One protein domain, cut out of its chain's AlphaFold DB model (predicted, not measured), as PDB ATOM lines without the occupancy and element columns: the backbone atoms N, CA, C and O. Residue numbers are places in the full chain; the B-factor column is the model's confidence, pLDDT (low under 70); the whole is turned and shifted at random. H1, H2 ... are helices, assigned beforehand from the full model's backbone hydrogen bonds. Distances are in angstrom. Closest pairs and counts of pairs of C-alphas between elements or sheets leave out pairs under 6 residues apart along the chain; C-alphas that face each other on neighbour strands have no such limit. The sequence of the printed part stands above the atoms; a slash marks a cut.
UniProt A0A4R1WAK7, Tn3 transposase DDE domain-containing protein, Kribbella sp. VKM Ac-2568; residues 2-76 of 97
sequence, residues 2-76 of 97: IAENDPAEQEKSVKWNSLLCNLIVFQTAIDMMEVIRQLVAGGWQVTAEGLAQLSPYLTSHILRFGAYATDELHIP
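AT A GLANCE: This is residues 2 to 76 of the 97 residues of the protein "Tn3 transposase DDE domain-containing protein" of Kribbella sp. VKM Ac-2568 (UniProt A0A4R1WAK7). One long straight helix, H1, makes one arm of an open V; after residue 41 the backbone folds back through the tiny helix H2 into a tail without named elements, of which residues 58 to 76 stick out free. The printed part has 75 residues with two named helices, H1 then H2, and no named strand; its class is all helix. It is extended, with a radius of gyration of the C-alphas of 20.7 A, and only just flat, spanning 62 by 41 by 14 A.

IN THESE COORDINATES: Start at Ile 2 and find C-alpha 7 at (51.034, 4.918, 11.190); from there H1, residues 7 to 41, runs 51.0 A to C-alpha 41 at (60.039, -41.399, 30.470). Further on, H2, residues 48 to 52, ends at C-alpha 52 (44.486, -30.566, 24.645).

HOW THE PARTS SIT: A short link of 6 residues joins H1 to H2, yet the two are apart, with no C-alpha of the one within 8 A of the other. In both, every O i to N i+4 pair is within hydrogen-bond range.

THE WHOLE: The C-alphas farthest apart, of Gly 42 and Pro 76, are 63.7 A apart. The printed part has no cut. Look for pLDDT under 70 at residues 2 to 4 and 56 to 61.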
ATOM      1  N   ILE A   2      50.709   3.724  22.013       55.44
ATOM      2  CA  ILE A   2      50.460   4.505  20.795       55.44
ATOM      3  C   ILE A   2      50.232   5.933  21.294       55.44
ATOM      4  O   ILE A   2      49.107   6.317  21.586       55.44
ATOM      5  N   ALA A   3      51.320   6.643  21.590       65.75
ATOM      6  CA  ALA A   3      51.242   8.009  22.114       65.75
ATOM      7  C   ALA A   3      51.137   9.045  20.983       65.75
ATOM      8  O   ALA A   3      50.635  10.143  21.200       65.75
ATOM      9  N   GLU A   4      51.566   8.675  19.775       67.25
ATOM     10  CA  GLU A   4      51.591   9.535  18.598       67.25
ATOM     11  C   GLU A   4      50.880   8.841  17.432       67.25
ATOM     12  O   GLU A   4      50.996   7.625  17.230       67.25
ATOM     13  N   ASN A   5      50.113   9.615  16.663       76.88
ATOM     14  CA  ASN A   5      49.395   9.126  15.490       76.88
ATOM     15  C   ASN A   5      50.330   9.017  14.271       76.88
ATOM     16  O   ASN A   5      50.088   9.648  13.246       76.88
ATOM     17  N   ASP A   6      51.422   8.260  14.413       86.88
ATOM     18  CA  ASP A   6      52.315   7.879  13.317       86.88
ATOM     19  C   ASP A   6      52.001   6.435  12.874       86.88
ATOM     20  O   ASP A   6      52.334   5.482  13.591       86.88
ATOM     21  N   PRO A   7      51.370   6.243  11.699       86.50
ATOM     22  CA  PRO A   7      51.034   4.918  11.190       86.50
ATOM     23  C   PRO A   7      52.239   3.978  11.040       86.50
ATOM     24  O   PRO A   7      52.094   2.775  11.259       86.50
ATOM     25  N   ALA A   8      53.426   4.494  10.698       88.00
ATOM     26  CA  ALA A   8      54.605   3.663  10.452       88.00
ATOM     27  C   ALA A   8      55.171   3.080  11.759       88.00
ATOM     28  O   ALA A   8      55.443   1.877  11.851       88.00
ATOM     29  N   GLU A   9      55.297   3.903  12.803       86.62
ATOM     30  CA  GLU A   9      55.749   3.436  14.122       86.62
ATOM     31  C   GLU A   9      54.693   2.562  14.823       86.62
ATOM     32  O   GLU A   9      55.042   1.616  15.543       86.62
ATOM     33  N   GLN A  10      53.400   2.790  14.560       87.69
ATOM     34  CA  GLN A  10      52.326   1.897  15.008       87.69
ATOM     35  C   GLN A  10      52.410   0.518  14.342       87.69
ATOM     36  O   GLN A  10      52.391  -0.498  15.040       87.69
ATOM     37  N   GLU A  11      52.560   0.460  13.016       89.44
ATOM     38  CA  GLU A  11      52.692  -0.801  12.278       89.44
ATOM     39  C   GLU A  11      53.903  -1.605  12.768       89.44
ATOM     40  O   GLU A  11      53.808  -2.807  13.036       89.44
ATOM     41  N   LYS A  12      55.041  -0.932  12.947       89.81
ATOM     42  CA  LYS A  12      56.257  -1.521  13.512       89.81
ATOM     43  C   LYS A  12      56.007  -2.081  14.910       89.81
ATOM     44  O   LYS A  12      56.381  -3.222  15.170       89.81
ATOM     45  N   SER A  13      55.336  -1.330  15.782       87.88
ATOM     46  CA  SER A  13      55.001  -1.782  17.136       87.88
ATOM     47  C   SER A  13      54.109  -3.026  17.126       87.88
ATOM     48  O   SER A  13      54.377  -3.970  17.869       87.88
ATOM     49  N   VAL A  14      53.091  -3.069  16.258       91.12
ATOM     50  CA  VAL A  14      52.204  -4.235  16.110       91.12
ATOM     51  C   VAL A  14      52.978  -5.456  15.620       91.12
ATOM     52  O   VAL A  14      52.851  -6.534  16.205       91.12
ATOM     53  N   LYS A  15      53.821  -5.306  14.591       92.56
ATOM     54  CA  LYS A  15      54.642  -6.404  14.053       92.56
ATOM     55  C   LYS A  15      55.631  -6.934  15.087       92.56
ATOM     56  O   LYS A  15      55.719  -8.145  15.276       92.56
ATOM     57  N   TRP A  16      56.340  -6.042  15.778       94.56
ATOM     58  CA  TRP A  16      57.291  -6.419  16.825       94.56
ATOM     59  C   TRP A  16      56.611  -7.124  17.991       94.56
ATOM     60  O   TRP A  16      57.096  -8.159  18.437       94.56
ATOM     61  N   ASN A  17      55.479  -6.600  18.460       92.06
ATOM     62  CA  ASN A  17      54.716  -7.228  19.531       92.06
ATOM     63  C   ASN A  17      54.213  -8.616  19.111       92.06
ATOM     64  O   ASN A  17      54.420  -9.580  19.837       92.06
ATOM     65  N   SER A  18      53.665  -8.735  17.900       92.25
ATOM     66  CA  SER A  18      53.198 -10.016  17.357       92.25
ATOM     67  C   SER A  18      54.334 -11.038  17.259       92.25
ATOM     68  O   SER A  18      54.171 -12.186  17.667       92.25
ATOM     69  N   LEU A  19      55.509 -10.624  16.771       96.06
ATOM     70  CA  LEU A  19      56.694 -11.479  16.711       96.06
ATOM     71  C   LEU A  19      57.134 -11.925  18.111       96.06
ATOM     72  O   LEU A  19      57.366 -13.111  18.326       96.06
ATOM     73  N   LEU A  20      57.220 -10.992  19.061       95.12
ATOM     74  CA  LEU A  20      57.614 -11.282  20.438       95.12
ATOM     75  C   LEU A  20      56.628 -12.239  21.120       95.12
ATOM     76  O   LEU A  20      57.053 -13.221  21.723       95.12
ATOM     77  N   CYS A  21      55.324 -11.996  20.991       91.00
ATOM     78  CA  CYS A  21      54.288 -12.884  21.511       91.00
ATOM     79  C   CYS A  21      54.416 -14.294  20.927       91.00
ATOM     80  O   CYS A  21      54.400 -15.262  21.685       91.00
ATOM     81  N   ASN A  22      54.611 -14.418  19.612       91.06
ATOM     82  CA  ASN A  22      54.794 -15.719  18.967       91.06
ATOM     83  C   ASN A  22      56.047 -16.446  19.479       91.06
ATOM     84  O   ASN A  22      55.992 -17.648  19.727       91.06
ATOM     85  N   LEU A  23      57.157 -15.727  19.679       95.00
ATOM     86  CA  LEU A  23      58.387 -16.293  20.242       95.00
ATOM     87  C   LEU A  23      58.181 -16.803  21.671       95.00
ATOM     88  O   LEU A  23      58.629 -17.900  21.996       95.00
ATOM     89  N   ILE A  24      57.478 -16.038  22.509       91.38
ATOM     90  CA  ILE A  24      57.178 -16.431  23.891       91.38
ATOM     91  C   ILE A  24      56.300 -17.686  23.909       91.38
ATOM     92  O   ILE A  24      56.649 -18.657  24.576       91.38
ATOM     93  N   VAL A  25      55.208 -17.704  23.135       90.06
ATOM     94  CA  VAL A  25      54.315 -18.874  23.028       90.06
ATOM     95  C   VAL A  25      55.084 -20.105  22.548       90.06
ATOM     96  O   VAL A  25      54.899 -21.198  23.082       90.06
ATOM     97  N   PHE A  26      55.978 -19.933  21.572       90.62
ATOM     98  CA  PHE A  26      56.808 -21.019  21.065       90.62
ATOM     99  C   PHE A  26      57.770 -21.566  22.129       90.62
ATOM    100  O   PHE A  26      57.842 -22.781  22.308       90.62
ATOM    101  N   GLN A  27      58.462 -20.695  22.870       92.81
ATOM    102  CA  GLN A  27      59.353 -21.127  23.950       92.81
ATOM    103  C   GLN A  27      58.582 -21.872  25.045       92.81
ATOM    104  O   GLN A  27      58.999 -22.951  25.460       92.81
ATOM    105  N   THR A  28      57.421 -21.355  25.458       90.62
ATOM    106  CA  THR A  28      56.560 -22.028  26.441       90.62
ATOM    107  C   THR A  28      56.138 -23.418  25.963       90.62
ATOM    108  O   THR A  28      56.176 -24.373  26.738       90.62
ATOM    109  N   ALA A  29      55.790 -23.568  24.681       90.31
ATOM    110  CA  ALA A  29      55.451 -24.869  24.115       90.31
ATOM    111  C   ALA A  29      56.644 -25.843  24.138       90.31
ATOM    112  O   ALA A  29      56.457 -27.021  24.443       90.31
ATOM    113  N   ILE A  30      57.866 -25.376  23.854       93.25
ATOM    114  CA  ILE A  30      59.081 -26.201  23.956       93.25
ATOM    115  C   ILE A  30      59.279 -26.702  25.388       93.25
ATOM    116  O   ILE A  30      59.451 -27.910  25.578       93.25
ATOM    117  N   ASP A  31      59.205 -25.803  26.370       93.50
ATOM    118  CA  ASP A  31      59.448 -26.115  27.781       93.50
ATOM    119  C   ASP A  31      58.411 -27.120  28.301       93.50
ATOM    120  O   ASP A  31      58.747 -28.134  28.915       93.50
ATOM    121  N   MET A  32      57.132 -26.904  27.974       92.06
ATOM    122  CA  MET A  32      56.058 -27.846  28.294       92.06
ATOM    123  C   MET A  32      56.308 -29.223  27.679       92.06
ATOM    124  O   MET A  32      56.167 -30.244  28.354       92.06
ATOM    125  N   MET A  33      56.700 -29.272  26.403       92.38
ATOM    126  CA  MET A  33      56.981 -30.529  25.713       92.38
ATOM    127  C   MET A  33      58.190 -31.258  26.306       92.38
ATOM    128  O   MET A  33      58.228 -32.489  26.285       92.38
ATOM    129  N   GLU A  34      59.174 -30.538  26.844       95.81
ATOM    130  CA  GLU A  34      60.288 -31.139  27.574       95.81
ATOM    131  C   GLU A  34      59.818 -31.821  28.860       95.81
ATOM    132  O   GLU A  34      60.109 -33.002  29.059       95.81
ATOM    133  N   VAL A  35      59.018 -31.130  29.673       94.62
ATOM    134  CA  VAL A  35      58.442 -31.699  30.902       94.62
ATOM    135  C   VAL A  35      57.563 -32.913  30.590       94.62
ATOM    136  O   VAL A  35      57.684 -33.950  31.241       94.62
ATOM    137  N   ILE A  36      56.726 -32.842  29.551       94.56
ATOM    138  CA  ILE A  36      55.886 -33.969  29.114       94.56
ATOM    139  C   ILE A  36      56.745 -35.187  28.751       94.56
ATOM    140  O   ILE A  36      56.436 -36.304  29.167       94.56
ATOM    141  N   ARG A  37      57.846 -34.993  28.013       95.06
ATOM    142  CA  ARG A  37      58.769 -36.087  27.671       95.06
ATOM    143  C   ARG A  37      59.381 -36.725  28.917       95.06
ATOM    144  O   ARG A  37      59.477 -37.949  28.974       95.06
ATOM    145  N   GLN A  38      59.761 -35.922  29.911       97.44
ATOM    146  CA  GLN A  38      60.291 -36.427  31.181       97.44
ATOM    147  C   GLN A  38      59.242 -37.243  31.953       97.44
ATOM    148  O   GLN A  38      59.561 -38.316  32.462       97.44
ATOM    149  N   LEU A  39      57.982 -36.793  31.985       96.00
ATOM    150  CA  LEU A  39      56.882 -37.530  32.620       96.00
ATOM    151  C   LEU A  39      56.641 -38.891  31.955       96.00
ATOM    152  O   LEU A  39      56.557 -39.906  32.647       96.00
ATOM    153  N   VAL A  40      56.599 -38.924  30.619       95.38
ATOM    154  CA  VAL A  40      56.446 -40.171  29.853       95.38
ATOM    155  C   VAL A  40      57.620 -41.118  30.113       95.38
ATOM    156  O   VAL A  40      57.407 -42.305  30.354       95.38
ATOM    157  N   ALA A  41      58.855 -40.605  30.135       96.69
ATOM    158  CA  ALA A  41      60.039 -41.399  30.470       96.69
ATOM    159  C   ALA A  41      60.003 -41.941  31.913       96.69
ATOM    160  O   ALA A  41      60.504 -43.033  32.172       96.69
ATOM    161  N   GLY A  42      59.371 -41.214  32.838       96.62
ATOM    162  CA  GLY A  42      59.112 -41.646  34.213       96.62
ATOM    163  C   GLY A  42      57.969 -42.658  34.368       96.62
ATOM    164  O   GLY A  42      57.655 -43.034  35.494       96.62
ATOM    165  N   GLY A  43      57.335 -43.092  33.271       96.25
ATOM    166  CA  GLY A  43      56.255 -44.083  33.278       96.25
ATOM    167  C   GLY A  43      54.855 -43.513  33.529       96.25
ATOM    168  O   GLY A  43      53.910 -44.284  33.694       96.25
ATOM    169  N   TRP A  44      54.693 -42.187  33.544       96.06
ATOM    170  CA  TRP A  44      53.376 -41.561  33.662       96.06
ATOM    171  C   TRP A  44      52.595 -41.679  32.351       96.06
ATOM    172  O   TRP A  44      53.131 -41.448  31.265       96.06
ATOM    173  N   GLN A  45      51.302 -41.995  32.445       93.44
ATOM    174  CA  GLN A  45      50.411 -41.975  31.285       93.44
ATOM    175  C   GLN A  45      49.979 -40.540  30.972       93.44
ATOM    176  O   GLN A  45      49.330 -39.888  31.786       93.44
ATOM    177  N   VAL A  46      50.309 -40.068  29.771       91.88
ATOM    178  CA  VAL A  46      49.874 -38.771  29.241       91.88
ATOM    179  C   VAL A  46      48.884 -39.021  28.105       91.88
ATOM    180  O   VAL A  46      49.226 -39.670  27.118       91.88
ATOM    181  N   THR A  47      47.648 -38.533  28.240       92.88
ATOM    182  CA  THR A  47      46.586 -38.702  27.234       92.88
ATOM    183  C   THR A  47      46.497 -37.492  26.303       92.88
ATOM    184  O   THR A  47      46.821 -36.368  26.686       92.88
ATOM    185  N   ALA A  48      46.011 -37.704  25.077       88.00
ATOM    186  CA  ALA A  48      45.791 -36.616  24.121       88.00
ATOM    187  C   ALA A  48      44.770 -35.581  24.632       88.00
ATOM    188  O   ALA A  48      44.945 -34.386  24.414       88.00
ATOM    189  N   GLU A  49      43.741 -36.028  25.357       87.44
ATOM    190  CA  GLU A  49      42.755 -35.148  25.993       87.44
ATOM    191  C   GLU A  49      43.400 -34.247  27.055       87.44
ATOM    192  O   GLU A  49      43.144 -33.045  27.073       87.44
ATOM    193  N   GLY A  50      44.297 -34.793  27.885       87.19
ATOM    194  CA  GLY A  50      45.041 -34.010  28.872       87.19
ATOM    195  C   GLY A  50      45.967 -32.977  28.226       87.19
ATOM    196  O   GLY A  50      46.054 -31.848  28.700       87.19
ATOM    197  N   LEU A  51      46.606 -33.324  27.104       87.81
ATOM    198  CA  LEU A  51      47.425 -32.381  26.334       87.81
ATOM    199  C   LEU A  51      46.592 -31.264  25.698       87.81
ATOM    200  O   LEU A  51      47.050 -30.124  25.647       87.81
ATOM    201  N   ALA A  52      45.373 -31.561  25.243       84.81
ATOM    202  CA  ALA A  52      44.486 -30.566  24.645       84.81
ATOM    203  C   ALA A  52      44.102 -29.451  25.634       84.81
ATOM    204  O   ALA A  52      43.928 -28.310  25.217       84.81
ATOM    205  N   GLN A  53      44.040 -29.746  26.938       82.94
ATOM    206  CA  GLN A  53      43.780 -28.742  27.979       82.94
ATOM    207  C   GLN A  53      44.935 -27.749  28.172       82.94
ATOM    208  O   GLN A  53      44.744 -26.686  28.754       82.94
ATOM    209  N   LEU A  54      46.135 -28.085  27.695       82.75
ATOM    210  CA  LEU A  54      47.319 -27.240  27.820       82.75
ATOM    211  C   LEU A  54      47.493 -26.285  26.631       82.75
ATOM    212  O   LEU A  54      48.493 -25.570  26.566       82.75
ATOM    213  N   SER A  55      46.569 -26.277  25.663       73.75
ATOM    214  CA  SER A  55      46.712 -25.428  24.485       73.75
ATOM    215  C   SER A  55      46.691 -23.942  24.874       73.75
ATOM    216  O   SER A  55      45.739 -23.500  25.518       73.75
ATOM    217  N   PRO A  56      47.675 -23.134  24.435       68.19
ATOM    218  CA  PRO A  56      47.717 -21.702  24.742       68.19
ATOM    219  C   PRO A  56      46.637 -20.910  23.993       68.19
ATOM    220  O   PRO A  56      46.351 -19.763  24.333       68.19
ATOM    221  N   TYR A  57      46.041 -21.514  22.964       66.56
ATOM    222  CA  TYR A  57      44.949 -20.933  22.205       66.56
ATOM    223  C   TYR A  57      43.611 -21.430  22.721       66.56
ATOM    224  O   TYR A  57      43.416 -22.613  22.992       66.56
ATOM    225  N   LEU A  58      42.670 -20.500  22.797       64.44
ATOM    226  CA  LEU A  58      41.284 -20.796  23.087       64.44
ATOM    227  C   LEU A  58      40.706 -21.638  21.938       64.44
ATOM    228  O   LEU A  58      40.649 -21.181  20.799       64.44
ATOM    229  N   THR A  59      40.290 -22.868  22.226       65.56
ATOM    230  CA  THR A  59      39.719 -23.789  21.225       65.56
ATOM    231  C   THR A  59      38.219 -23.589  21.009       65.56
ATOM    232  O   THR A  59      37.624 -24.219  20.139       65.56
ATOM    233  N   SER A  60      37.595 -22.702  21.785       67.75
ATOM    234  CA  SER A  60      36.184 -22.338  21.668       67.75
ATOM    235  C   SER A  60      35.987 -20.848  21.932       67.75
ATOM    236  O   SER A  60      36.770 -20.221  22.641       67.75
ATOM    237  N   HIS A  61      34.946 -20.257  21.352       68.06
ATOM    238  CA  HIS A  61      34.613 -18.862  21.622       68.06
ATOM    239  C   HIS A  61      34.044 -18.717  23.037       68.06
ATOM    240  O   HIS A  61      32.997 -19.280  23.351       68.06
ATOM    241  N   ILE A  62      34.691 -17.903  23.875       70.38
ATOM    242  CA  ILE A  62      34.077 -17.421  25.115       70.38
ATOM    243  C   ILE A  62      33.177 -16.236  24.757       70.38
ATOM    244  O   ILE A  62      33.652 -15.159  24.392       70.38
ATOM    245  N   LEU A  63      31.866 -16.420  24.897       72.56
ATOM    246  CA  LEU A  63      30.888 -15.336  24.872       72.56
ATOM    247  C   LEU A  63      31.033 -14.496  26.151       72.56
ATOM    248  O   LEU A  63      30.295 -14.680  27.115       72.56
ATOM    249  N   ARG A  64      32.010 -13.577  26.175       70.81
ATOM    250  CA  ARG A  64      32.341 -12.748  27.354       70.81
ATOM    251  C   ARG A  64      31.141 -11.970  27.917       70.81
ATOM    252  O   ARG A  64      31.132 -11.665  29.103       70.81
ATOM    253  N   PHE A  65      30.149 -11.675  27.078       77.62
ATOM    254  CA  PHE A  65      28.931 -10.941  27.438       77.62
ATOM    255  C   PHE A  65      27.655 -11.797  27.341       77.62
ATOM    256  O   PHE A  65      26.553 -11.262  27.368       77.62
ATOM    257  N   GLY A  66      27.794 -13.124  27.250       76.25
ATOM    258  CA  GLY A  66      26.671 -14.042  27.062       76.25
ATOM    259  C   GLY A  66      26.186 -14.120  25.612       76.25
ATOM    260  O   GLY A  66      26.825 -13.613  24.688       76.25
ATOM    261  N   ALA A  67      25.076 -14.827  25.403       78.12
ATOM    262  CA  ALA A  67      24.445 -14.924  24.093       78.12
ATOM    263  C   ALA A  67      23.799 -13.579  23.730       78.12
ATOM    264  O   ALA A  67      22.941 -13.086  24.459       78.12
ATOM    265  N   TYR A  68      24.208 -12.992  22.606       75.12
ATOM    266  CA  TYR A  68      23.544 -11.813  22.061       75.12
ATOM    267  C   TYR A  68      22.230 -12.234  21.404       75.12
ATOM    268  O   TYR A  68      22.240 -13.045  20.473       75.12
ATOM    269  N   ALA A  69      21.115 -11.660  21.855       77.06
ATOM    270  CA  ALA A  69      19.867 -11.699  21.106       77.06
ATOM    271  C   ALA A  69      20.075 -10.879  19.826       77.06
ATOM    272  O   ALA A  69      20.187  -9.657  19.856       77.06
ATOM    273  N   THR A  70      20.237 -11.572  18.704       78.75
ATOM    274  CA  THR A  70      20.435 -10.963  17.378       78.75
ATOM    275  C   THR A  70      19.111 -10.787  16.639       78.75
ATOM    276  O   THR A  70      19.087 -10.194  15.562       78.75
ATOM    277  N   ASP A  71      18.011 -11.247  17.242       82.44
ATOM    278  CA  ASP A  71      16.674 -11.269  16.657       82.44
ATOM    279  C   ASP A  71      16.179  -9.872  16.266       82.44
ATOM    280  O   ASP A  71      15.473  -9.743  15.275       82.44
ATOM    281  N   GLU A  72      16.599  -8.814  16.964       81.00
ATOM    282  CA  GLU A  72      16.133  -7.438  16.732       81.00
ATOM    283  C   GLU A  72      17.089  -6.586  15.880       81.00
ATOM    284  O   GLU A  72      16.735  -5.480  15.491       81.00
ATOM    285  N   LEU A  73      18.274  -7.091  15.500       79.19
ATOM    286  CA  LEU A  73      19.254  -6.312  14.716       79.19
ATOM    287  C   LEU A  73      18.755  -5.904  13.321       79.19
ATOM    288  O   LEU A  73      19.316  -5.003  12.703       79.19
ATOM    289  N   HIS A  74      17.737  -6.592  12.803       82.31
ATOM    290  CA  HIS A  74      17.116  -6.270  11.519       82.31
ATOM    291  C   HIS A  74      16.097  -5.124  11.618       82.31
ATOM    292  O   HIS A  74      15.658  -4.616  10.585       82.31
ATOM    293  N   ILE A  75      15.705  -4.737  12.835       84.44
ATOM    294  CA  ILE A  75      14.767  -3.651  13.082       84.44
ATOM    295  C   ILE A  75      15.586  -2.353  13.079       84.44
ATOM    296  O   ILE A  75      16.464  -2.188  13.929       84.44
ATOM    297  N   PRO A  76      15.369  -1.444  12.112       81.69
ATOM    298  CA  PRO A  76      16.056  -0.162  12.124       81.69
ATOM    299  C   PRO A  76      15.664   0.601  13.399       81.69
ATOM    300  O   PRO A  76      14.484   0.591  13.754       81.69
TER     301      PRO A  76